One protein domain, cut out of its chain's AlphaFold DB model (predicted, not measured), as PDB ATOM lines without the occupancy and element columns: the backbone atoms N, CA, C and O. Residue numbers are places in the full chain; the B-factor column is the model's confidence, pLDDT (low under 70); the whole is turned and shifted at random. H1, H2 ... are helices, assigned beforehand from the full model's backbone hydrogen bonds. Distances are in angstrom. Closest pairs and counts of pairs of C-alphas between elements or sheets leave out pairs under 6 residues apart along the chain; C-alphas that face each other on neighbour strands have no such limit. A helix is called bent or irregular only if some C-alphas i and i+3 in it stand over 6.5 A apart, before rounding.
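What this domain is: This is residues 9 to 87 of the 204 residues of an uncharacterized protein of Tritrichomonas foetus (UniProt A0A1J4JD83). H1 and H2 lie side by side as a helical hairpin, from which residues 67 to 87, mostly H3, stick out as a long arm. The printed part has 79 residues with three named helices, H1, H2, H3, and is all helix. It is only just extended, close to loose: radius of gyration of the C-alphas 17.6 A, spans 53 by 36 by 17 A.

Where its parts are: H1, residues 9 to 31, starts at C-alpha 9 (11.109, 38.570, 41.339) and spans 33.9 A. It has a kink of 32 degrees near residue 25 and is only just irregular: C-alphas 24 and 27 are 6.9 A apart. H2, residues 36 to 53, spans 25.8 A. H3, residues 64 to 85, spans 33.2 A to C-alpha 85 (4.249, 44.545, -9.405).

How they stand to each other: H1 and H2, a hairpin with a tight link, touch, their closest C-alphas, Ile 18 and Ala 43, 6.6 A apart. They run opposite ways at a shallow tilt of 21 degrees. H3 is apart from both. Every O i to N i+4 pair is within hydrogen-bond range in H2, 17 of 19 in H1, 13 of 18 in H3.

The domain as a whole: The farthest C-alphas, Arg 9 and Gly 87, are 55.1 A apart. The printed part has no cut and no long link. Residues 62 to 87 have pLDDT under 70.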
ATOM      1  N   ARG A   9      11.418  39.956  40.968       85.19
ATOM      2  CA  ARG A   9      11.109  38.570  41.339       85.19
ATOM      3  C   ARG A   9      10.576  37.726  40.173       85.19
ATOM      4  O   ARG A   9      10.831  36.528  40.111       85.19
ATOM      5  N   THR A  10       9.812  38.331  39.270       85.44
ATOM      6  CA  THR A  10       9.267  37.663  38.083       85.44
ATOM      7  C   THR A  10      10.361  37.413  37.047       85.44
ATOM      8  O   THR A  10      10.389  36.348  36.437       85.44
ATOM      9  N   ILE A  11      11.287  38.359  36.882       86.31
ATOM     10  CA  ILE A  11      12.442  38.222  35.984       86.31
ATOM     11  C   ILE A  11      13.346  37.085  36.476       86.31
ATOM     12  O   ILE A  11      13.687  36.196  35.699       86.31
ATOM     13  N   ASP A  12      13.642  37.056  37.777       87.81
ATOM     14  CA  ASP A  12      14.453  36.004  38.397       87.81
ATOM     15  C   ASP A  12      13.799  34.621  38.245       87.81
ATOM     16  O   ASP A  12      14.474  33.617  38.013       87.81
ATOM     17  N   LEU A  13      12.465  34.555  38.329       91.81
ATOM     18  CA  LEU A  13      11.722  33.319  38.110       91.81
ATOM     19  C   LEU A  13      11.866  32.818  36.666       91.81
ATOM     20  O   LEU A  13      12.091  31.625  36.467       91.81
ATOM     21  N   TYR A  14      11.791  33.703  35.669       91.31
ATOM     22  CA  TYR A  14      12.025  33.314  34.278       91.31
ATOM     23  C   TYR A  14      13.457  32.830  34.040       91.31
ATOM     24  O   TYR A  14      13.640  31.794  33.404       91.31
ATOM     25  N   GLU A  15      14.465  33.520  34.577       90.25
ATOM     26  CA  GLU A  15      15.868  33.094  34.460       90.25
ATOM     27  C   GLU A  15      16.088  31.710  35.089       90.25
ATOM     28  O   GLU A  15      16.724  30.841  34.489       90.25
ATOM     29  N   ASN A  16      15.487  31.452  36.253       92.94
ATOM     30  CA  ASN A  16      15.549  30.145  36.907       92.94
ATOM     31  C   ASN A  16      14.903  29.036  36.071       92.94
ATOM     32  O   ASN A  16      15.462  27.945  35.970       92.94
ATOM     33  N   VAL A  17      13.751  29.304  35.449       94.19
ATOM     34  CA  VAL A  17      13.088  28.340  34.557       94.19
ATOM     35  C   VAL A  17      13.969  28.021  33.353       94.19
ATOM     36  O   VAL A  17      14.140  26.849  33.027       94.19
ATOM     37  N   ILE A  18      14.563  29.037  32.722       93.56
ATOM     38  CA  ILE A  18      15.457  28.845  31.573       93.56
ATOM     39  C   ILE A  18      16.650  27.975  31.981       93.56
ATOM     40  O   ILE A  18      16.920  26.967  31.333       93.56
ATOM     41  N   ASN A  19      17.306  28.297  33.099       93.75
ATOM     42  CA  ASN A  19      18.445  27.529  33.605       93.75
ATOM     43  C   ASN A  19      18.075  26.072  33.914       93.75
ATOM     44  O   ASN A  19      18.817  25.158  33.554       93.75
ATOM     45  N   LEU A  20      16.919  25.845  34.542       93.62
ATOM     46  CA  LEU A  20      16.443  24.504  34.875       93.62
ATOM     47  C   LEU A  20      16.175  23.674  33.617       93.62
ATOM     48  O   LEU A  20      16.563  22.509  33.552       93.62
ATOM     49  N   VAL A  21      15.528  24.264  32.610       93.00
ATOM     50  CA  VAL A  21      15.239  23.584  31.341       93.00
ATOM     51  C   VAL A  21      16.533  23.253  30.603       93.00
ATOM     52  O   VAL A  21      16.714  22.108  30.193       93.00
ATOM     53  N   THR A  22      17.456  24.210  30.490       91.94
ATOM     54  CA  THR A  22      18.755  24.005  29.837       91.94
ATOM     55  C   THR A  22      19.580  22.930  30.545       91.94
ATOM     56  O   THR A  22      20.140  22.061  29.882       91.94
ATOM     57  N   SER A  23      19.599  22.925  31.882       90.50
ATOM     58  CA  SER A  23      20.307  21.904  32.662       90.50
ATOM     59  C   SER A  23      19.673  20.519  32.513       90.50
ATOM     60  O   SER A  23      20.386  19.549  32.280       90.50
ATOM     61  N   ASN A  24      18.345  20.411  32.603       92.06
ATOM     62  CA  ASN A  24      17.646  19.122  32.518       92.06
ATOM     63  C   ASN A  24      17.708  18.497  31.120       92.06
ATOM     64  O   ASN A  24      17.654  17.275  30.975       92.06
ATOM     65  N   ILE A  25      17.764  19.330  30.082       92.50
ATOM     66  CA  ILE A  25      17.849  18.873  28.696       92.50
ATOM     67  C   ILE A  25      19.302  18.640  28.276       92.50
ATOM     68  O   ILE A  25      19.518  17.833  27.379       92.50
ATOM     69  N   GLY A  26      20.288  19.258  28.935       91.38
ATOM     70  CA  GLY A  26      21.706  19.190  28.563       91.38
ATOM     71  C   GLY A  26      22.239  17.771  28.359       91.38
ATOM     72  O   GLY A  26      22.803  17.476  27.305       91.38
ATOM     73  N   ASP A  27      21.987  16.871  29.309       87.94
ATOM     74  CA  ASP A  27      22.468  15.485  29.223       87.94
ATOM     75  C   ASP A  27      21.798  14.713  28.082       87.94
ATOM     76  O   ASP A  27      22.463  13.998  27.333       87.94
ATOM     77  N   LYS A  28      20.486  14.903  27.892       91.44
ATOM     78  CA  LYS A  28      19.728  14.274  26.796       91.44
ATOM     79  C   LYS A  28      20.126  14.834  25.434       91.44
ATOM     80  O   LYS A  28      20.210  14.095  24.462       91.44
ATOM     81  N   TRP A  29      20.375  16.136  25.370       91.81
ATOM     82  CA  TRP A  29      20.829  16.828  24.174       91.81
ATOM     83  C   TRP A  29      22.180  16.281  23.728       91.81
ATOM     84  O   TRP A  29      22.319  15.863  22.583       91.81
ATOM     85  N   LYS A  30      23.133  16.173  24.661       91.38
ATOM     86  CA  LYS A  30      24.453  15.593  24.399       91.38
ATOM     87  C   LYS A  30      24.374  14.111  24.027       91.38
ATOM     88  O   LYS A  30      25.055  13.689  23.097       91.38
ATOM     89  N   ALA A  31      23.534  13.333  24.711       90.31
ATOM     90  CA  ALA A  31      23.329  11.914  24.407       90.31
ATOM     91  C   ALA A  31      22.775  11.682  22.990       90.31
ATOM     92  O   ALA A  31      23.094  10.676  22.368       90.31
ATOM     93  N   ASN A  32      22.009  12.639  22.461       91.94
ATOM     94  CA  ASN A  32      21.471  12.604  21.101       91.94
ATOM     95  C   ASN A  32      22.413  13.234  20.053       91.94
ATOM     96  O   ASN A  32      21.979  13.518  18.939       91.94
ATOM     97  N   GLY A  33      23.680  13.498  20.399       89.38
ATOM     98  CA  GLY A  33      24.660  14.114  19.495       89.38
ATOM     99  C   GLY A  33      24.502  15.628  19.315       89.38
ATOM    100  O   GLY A  33      25.109  16.211  18.420       89.38
ATOM    101  N   GLY A  34      23.694  16.284  20.146       87.31
ATOM    102  CA  GLY A  34      23.490  17.725  20.100       87.31
ATOM    103  C   GLY A  34      24.686  18.514  20.641       87.31
ATOM    104  O   GLY A  34      25.259  18.187  21.682       87.31
ATOM    105  N   ASP A  35      25.019  19.613  19.965       89.12
ATOM    106  CA  ASP A  35      26.073  20.539  20.388       89.12
ATOM    107  C   ASP A  35      25.601  21.432  21.549       89.12
ATOM    108  O   ASP A  35      24.593  22.142  21.452       89.12
ATOM    109  N   PHE A  36      26.348  21.422  22.652       87.94
ATOM    110  CA  PHE A  36      26.060  22.230  23.835       87.94
ATOM    111  C   PHE A  36      26.150  23.740  23.558       87.94
ATOM    112  O   PHE A  36      25.417  24.517  24.169       87.94
ATOM    113  N   GLN A  37      26.976  24.172  22.598       87.00
ATOM    114  CA  GLN A  37      27.043  25.575  22.176       87.00
ATOM    115  C   GLN A  37      25.725  26.030  21.541       87.00
ATOM    116  O   GLN A  37      25.258  27.142  21.784       87.00
ATOM    117  N   ILE A  38      25.074  25.161  20.763       87.38
ATOM    118  CA  ILE A  38      23.757  25.447  20.180       87.38
ATOM    119  C   ILE A  38      22.697  25.536  21.281       87.38
ATOM    120  O   ILE A  38      21.890  26.465  21.274       87.38
ATOM    121  N   LEU A  39      22.725  24.623  22.254       88.94
ATOM    122  CA  LEU A  39      21.814  24.658  23.400       88.94
ATOM    123  C   LEU A  39      21.967  25.957  24.211       88.94
ATOM    124  O   LEU A  39      20.967  26.566  24.599       88.94
ATOM    125  N   GLN A  40      23.204  26.418  24.406       89.25
ATOM    126  CA  GLN A  40      23.491  27.682  25.079       89.25
ATOM    127  C   GLN A  40      22.968  28.885  24.280       89.25
ATOM    128  O   GLN A  40      22.290  29.745  24.838       89.25
ATOM    129  N   ASN A  41      23.169  28.896  22.960       89.19
ATOM    130  CA  ASN A  41      22.633  29.939  22.080       89.19
ATOM    131  C   ASN A  41      21.096  30.006  22.109       89.19
ATOM    132  O   ASN A  41      20.517  31.094  22.080       89.19
ATOM    133  N   ILE A  42      20.418  28.853  22.178       89.00
ATOM    134  CA  ILE A  42      18.956  28.785  22.327       89.00
ATOM    135  C   ILE A  42      18.531  29.396  23.667       89.00
ATOM    136  O   ILE A  42      17.586  30.189  23.703       89.00
ATOM    137  N   ALA A  43      19.233  29.066  24.754       90.81
ATOM    138  CA  ALA A  43      18.962  29.625  26.075       90.81
ATOM    139  C   ALA A  43      19.136  31.152  26.092       90.81
ATOM    140  O   ALA A  43      18.266  31.868  26.587       90.81
ATOM    141  N   ASP A  44      20.202  31.667  25.480       89.12
ATOM    142  CA  ASP A  44      20.469  33.107  25.413       89.12
ATOM    143  C   ASP A  44      19.422  33.851  24.580       89.12
ATOM    144  O   ASP A  44      18.972  34.939  24.949       89.12
ATOM    145  N   LEU A  45      18.942  33.240  23.496       89.75
ATOM    146  CA  LEU A  45      17.864  33.813  22.698       89.75
ATOM    147  C   LEU A  45      16.522  33.802  23.430       89.75
ATOM    148  O   LEU A  45      15.723  34.734  23.294       89.75
ATOM    149  N   TRP A  46      16.267  32.765  24.226       91.50
ATOM    150  CA  TRP A  46      15.090  32.716  25.080       91.50
ATOM    151  C   TRP A  46      15.141  33.821  26.143       91.50
ATOM    152  O   TRP A  46      14.170  34.574  26.270       91.50
ATOM    153  N   ARG A  47      16.284  34.012  26.817       90.12
ATOM    154  CA  ARG A  47      16.499  35.123  27.766       90.12
ATOM    155  C   ARG A  47      16.260  36.477  27.114       90.12
ATOM    156  O   ARG A  47      15.521  37.294  27.661       90.12
ATOM    157  N   TYR A  48      16.826  36.693  25.926       89.25
ATOM    158  CA  TYR A  48      16.615  37.915  25.155       89.25
ATOM    159  C   TYR A  48      15.124  38.174  24.920       89.25
ATOM    160  O   TYR A  48      14.613  39.215  25.322       89.25
ATOM    161  N   ARG A  49      14.387  37.191  24.383       86.38
ATOM    162  CA  ARG A  49      12.943  37.331  24.123       86.38
ATOM    163  C   ARG A  49      12.140  37.630  25.385       86.38
ATOM    164  O   ARG A  49      11.221  38.447  25.326       86.38
ATOM    165  N   VAL A  50      12.462  36.991  26.509       87.69
ATOM    166  CA  VAL A  50      11.804  37.260  27.797       87.69
ATOM    167  C   VAL A  50      12.058  38.702  28.231       87.69
ATOM    168  O   VAL A  50      11.103  39.417  28.530       87.69
ATOM    169  N   ARG A  51      13.312  39.165  28.201       85.50
ATOM    170  CA  ARG A  51      13.673  40.533  28.600       85.50
ATOM    171  C   ARG A  51      13.039  41.589  27.694       85.50
ATOM    172  O   ARG A  51      12.439  42.527  28.211       85.50
ATOM    173  N   THR A  52      13.041  41.384  26.375       85.44
ATOM    174  CA  THR A  52      12.366  42.281  25.422       85.44
ATOM    175  C   THR A  52      10.861  42.364  25.692       85.44
ATOM    176  O   THR A  52      10.289  43.451  25.682       85.44
ATOM    177  N   ARG A  53      10.199  41.235  25.982       83.56
ATOM    178  CA  ARG A  53       8.765  41.212  26.336       83.56
ATOM    179  C   ARG A  53       8.469  41.896  27.669       83.56
ATOM    180  O   ARG A  53       7.374  42.413  27.849       83.56
ATOM    181  N   CYS A  54       9.445  41.919  28.568       81.38
ATOM    182  CA  CYS A  54       9.381  42.611  29.849       81.38
ATOM    183  C   CYS A  54       9.704  44.116  29.753       81.38
ATOM    184  O   CYS A  54       9.786  44.769  30.790       81.38
ATOM    185  N   ASN A  55       9.884  44.676  28.547       79.94
ATOM    186  CA  ASN A  55      10.359  46.048  28.314       79.94
ATOM    187  C   ASN A  55      11.711  46.354  28.983       79.94
ATOM    188  O   ASN A  55      11.977  47.492  29.363       79.94
ATOM    189  N   LEU A  56      12.560  45.336  29.139       78.81
ATOM    190  CA  LEU A  56      13.925  45.494  29.621       78.81
ATOM    191  C   LEU A  56      14.861  45.619  28.426       78.81
ATOM    192  O   LEU A  56      14.731  44.886  27.441       78.81
ATOM    193  N   GLU A  57      15.828  46.522  28.535       76.44
ATOM    194  CA  GLU A  57      16.888  46.642  27.545       76.44
ATOM    195  C   GLU A  57      17.758  45.377  27.585       76.44
ATOM    196  O   GLU A  57      18.300  44.993  28.624       76.44
ATOM    197  N   ALA A  58      17.836  44.678  26.456       77.88
ATOM    198  CA  ALA A  58      18.615  43.458  26.311       77.88
ATOM    199  C   ALA A  58      19.333  43.472  24.965       77.88
ATOM    200  O   ALA A  58      18.761  43.866  23.950       77.88
ATOM    201  N   VAL A  59      20.585  43.022  24.961       77.56
ATOM    202  CA  VAL A  59      21.387  42.894  23.743       77.56
ATOM    203  C   VAL A  59      20.979  41.610  23.020       77.56
ATOM    204  O   VAL A  59      20.929  40.547  23.642       77.56
ATOM    205  N   GLU A  60      20.676  41.701  21.722       78.38
ATOM    206  CA  GLU A  60      20.369  40.526  20.897       78.38
ATOM    207  C   GLU A  60      21.623  39.634  20.802       78.38
ATOM    208  O   GLU A  60      22.685  40.112  20.388       78.38
ATOM    209  N   PRO A  61      21.548  38.351  21.200       79.75
ATOM    210  CA  PRO A  61      22.692  37.456  21.122       79.75
ATOM    211  C   PRO A  61      23.061  37.205  19.659       79.75
ATOM    212  O   PRO A  61      22.204  36.932  18.814       79.75
ATOM    213  N   ASN A  62      24.358  37.272  19.353       67.62
ATOM    214  CA  ASN A  62      24.870  37.099  17.996       67.62
ATOM    215  C   ASN A  62      24.958  35.607  17.632       67.62
ATOM    216  O   ASN A  62      26.027  34.998  17.614       67.62
ATOM    217  N   VAL A  63      23.801  35.001  17.372       67.25
ATOM    218  CA  VAL A  63      23.708  33.601  16.960       67.25
ATOM    219  C   VAL A  63      23.880  33.535  15.441       67.25
ATOM    220  O   VAL A  63      22.926  33.719  14.684       67.25
ATOM    221  N   ARG A  64      25.103  33.253  14.968       57.44
ATOM    222  CA  ARG A  64      25.444  33.154  13.526       57.44
ATOM    223  C   ARG A  64      24.521  32.213  12.733       57.44
ATOM    224  O   ARG A  64      24.300  32.415  11.543       57.44
ATOM    225  N   ILE A  65      23.935  31.216  13.398       55.16
ATOM    226  CA  ILE A  65      22.998  30.242  12.810       55.16
ATOM    227  C   ILE A  65      21.655  30.905  12.421       55.16
ATOM    228  O   ILE A  65      20.996  30.474  11.478       55.16
ATOM    229  N   ILE A  66      21.272  32.008  13.073       51.44
ATOM    230  CA  ILE A  66      19.984  32.695  12.862       51.44
ATOM    231  C   ILE A  66      20.073  33.765  11.774       51.44
ATOM    232  O   ILE A  66      19.082  34.020  11.091       51.44
ATOM    233  N   GLN A  67      21.253  34.343  11.532       49.41
ATOM    234  CA  GLN A  67      21.453  35.301  10.437       49.41
ATOM    235  C   GLN A  67      21.184  34.680   9.057       49.41
ATOM    236  O   GLN A  67      20.519  35.311   8.235       49.41
ATOM    237  N   ARG A  68      21.589  33.421   8.825       49.34
ATOM    238  CA  ARG A  68      21.235  32.695   7.587       49.34
ATOM    239  C   ARG A  68      19.731  32.429   7.466       49.34
ATOM    240  O   ARG A  68      19.195  32.487   6.364       49.34
ATOM    241  N   ALA A  69      19.038  32.173   8.578       48.94
ATOM    242  CA  ALA A  69      17.590  31.966   8.576       48.94
ATOM    243  C   ALA A  69      16.814  33.272   8.310       48.94
ATOM    244  O   ALA A  69      15.880  33.265   7.510       48.94
ATOM    245  N   LYS A  70      17.238  34.403   8.903       51.75
ATOM    246  CA  LYS A  70      16.675  35.741   8.629       51.75
ATOM    247  C   LYS A  70      16.874  36.154   7.162       51.75
ATOM    248  O   LYS A  70      15.907  36.552   6.521       51.75
ATOM    249  N   GLN A  71      18.070  35.957   6.595       49.56
ATOM    250  CA  GLN A  71      18.331  36.256   5.175       49.56
ATOM    251  C   GLN A  71      17.458  35.435   4.211       49.56
ATOM    252  O   GLN A  71      17.030  35.948   3.178       49.56
ATOM    253  N   LYS A  72      17.135  34.178   4.545       49.31
ATOM    254  CA  LYS A  72      16.256  33.336   3.713       49.31
ATOM    255  C   LYS A  72      14.784  33.774   3.767       49.31
ATOM    256  O   LYS A  72      14.061  33.566   2.797       49.31
ATOM    257  N   GLN A  73      14.345  34.392   4.865       49.91
ATOM    258  CA  GLN A  73      12.977  34.896   5.029       49.91
ATOM    259  C   GLN A  73      12.764  36.270   4.366       49.91
ATOM    260  O   GLN A  73      11.694  36.533   3.823       49.91
ATOM    261  N   GLU A  74      13.780  37.133   4.344       49.62
ATOM    262  CA  GLU A  74      13.719  38.413   3.614       49.62
ATOM    263  C   GLU A  74      13.730  38.208   2.090       49.62
ATOM    264  O   GLU A  74      13.052  38.928   1.357       49.62
ATOM    265  N   ALA A  75      14.416  37.168   1.604       50.22
ATOM    266  CA  ALA A  75      14.424  36.819   0.186       50.22
ATOM    267  C   ALA A  75      13.036  36.400  -0.340       50.22
ATOM    268  O   ALA A  75      12.689  36.747  -1.465       50.22
ATOM    269  N   THR A  76      12.209  35.706   0.451       48.69
ATOM    270  CA  THR A  76      10.855  35.307   0.022       48.69
ATOM    271  C   THR A  76       9.843  36.451   0.090       48.69
ATOM    272  O   THR A  76       8.919  36.481  -0.720       48.69
ATOM    273  N   SER A  77      10.031  37.425   0.988       50.34
ATOM    274  CA  SER A  77       9.176  38.620   1.069       50.34
ATOM    275  C   SER A  77       9.311  39.515  -0.167       50.34
ATOM    276  O   SER A  77       8.306  39.970  -0.706       50.34
ATOM    277  N   ASN A  78      10.534  39.711  -0.671       48.78
ATOM    278  CA  ASN A  78      10.777  40.562  -1.841       48.78
ATOM    279  C   ASN A  78      10.250  39.952  -3.150       48.78
ATOM    280  O   ASN A  78       9.856  40.673  -4.061       48.78
ATOM    281  N   VAL A  79      10.197  38.622  -3.245       51.88
ATOM    282  CA  VAL A  79       9.652  37.926  -4.420       51.88
ATOM    283  C   VAL A  79       8.137  38.144  -4.517       51.88
ATOM    284  O   VAL A  79       7.632  38.435  -5.592       51.88
ATOM    285  N   VAL A  80       7.394  38.111  -3.409       51.31
ATOM    286  CA  VAL A  80       5.934  38.337  -3.439       51.31
ATOM    287  C   VAL A  80       5.575  39.757  -3.905       51.31
ATOM    288  O   VAL A  80       4.593  39.929  -4.631       51.31
ATOM    289  N   ASP A  81       6.387  40.761  -3.568       50.41
ATOM    290  CA  ASP A  81       6.165  42.145  -4.010       50.41
ATOM    291  C   ASP A  81       6.531  42.368  -5.487       50.41
ATOM    292  O   ASP A  81       5.822  43.091  -6.191       50.41
ATOM    293  N   ILE A  82       7.551  41.672  -6.005       54.69
ATOM    294  CA  ILE A  82       7.907  41.702  -7.434       54.69
ATOM    295  C   ILE A  82       6.811  41.045  -8.290       54.69
ATOM    296  O   ILE A  82       6.441  41.571  -9.338       54.69
ATOM    297  N   TYR A  83       6.222  39.936  -7.834       51.19
ATOM    298  CA  TYR A  83       5.157  39.243  -8.575       51.19
ATOM    299  C   TYR A  83       3.823  40.007  -8.543       51.19
ATOM    300  O   TYR A  83       3.064  39.947  -9.513       51.19
ATOM    301  N   LYS A  84       3.561  40.788  -7.484       51.94
ATOM    302  CA  LYS A  84       2.450  41.755  -7.443       51.94
ATOM    303  C   LYS A  84       2.676  42.958  -8.361       51.94
ATOM    304  O   LYS A  84       1.725  43.421  -8.978       51.94
ATOM    305  N   GLN A  85       3.912  43.452  -8.481       53.22
ATOM    306  CA  GLN A  85       4.249  44.545  -9.405       53.22
ATOM    307  C   GLN A  85       4.234  44.127 -10.881       53.22
ATOM    308  O   GLN A  85       3.974  44.967 -11.738       53.22
ATOM    309  N   LEU A  86       4.468  42.847 -11.180       52.56
ATOM    310  CA  LEU A  86       4.456  42.302 -12.544       52.56
ATOM    311  C   LEU A  86       3.064  41.866 -13.041       52.56
ATOM    312  O   LEU A  86       2.952  41.429 -14.182       52.56
ATOM    313  N   GLY A  87       2.008  41.979 -12.224       46.03
ATOM    314  CA  GLY A  87       0.625  41.720 -12.653       46.03
ATOM    315  C   GLY A  87       0.304  40.258 -13.001       46.03
ATOM    316  O   GLY A  87      -0.640  40.003 -13.734       46.03
TER     317      GLY A  87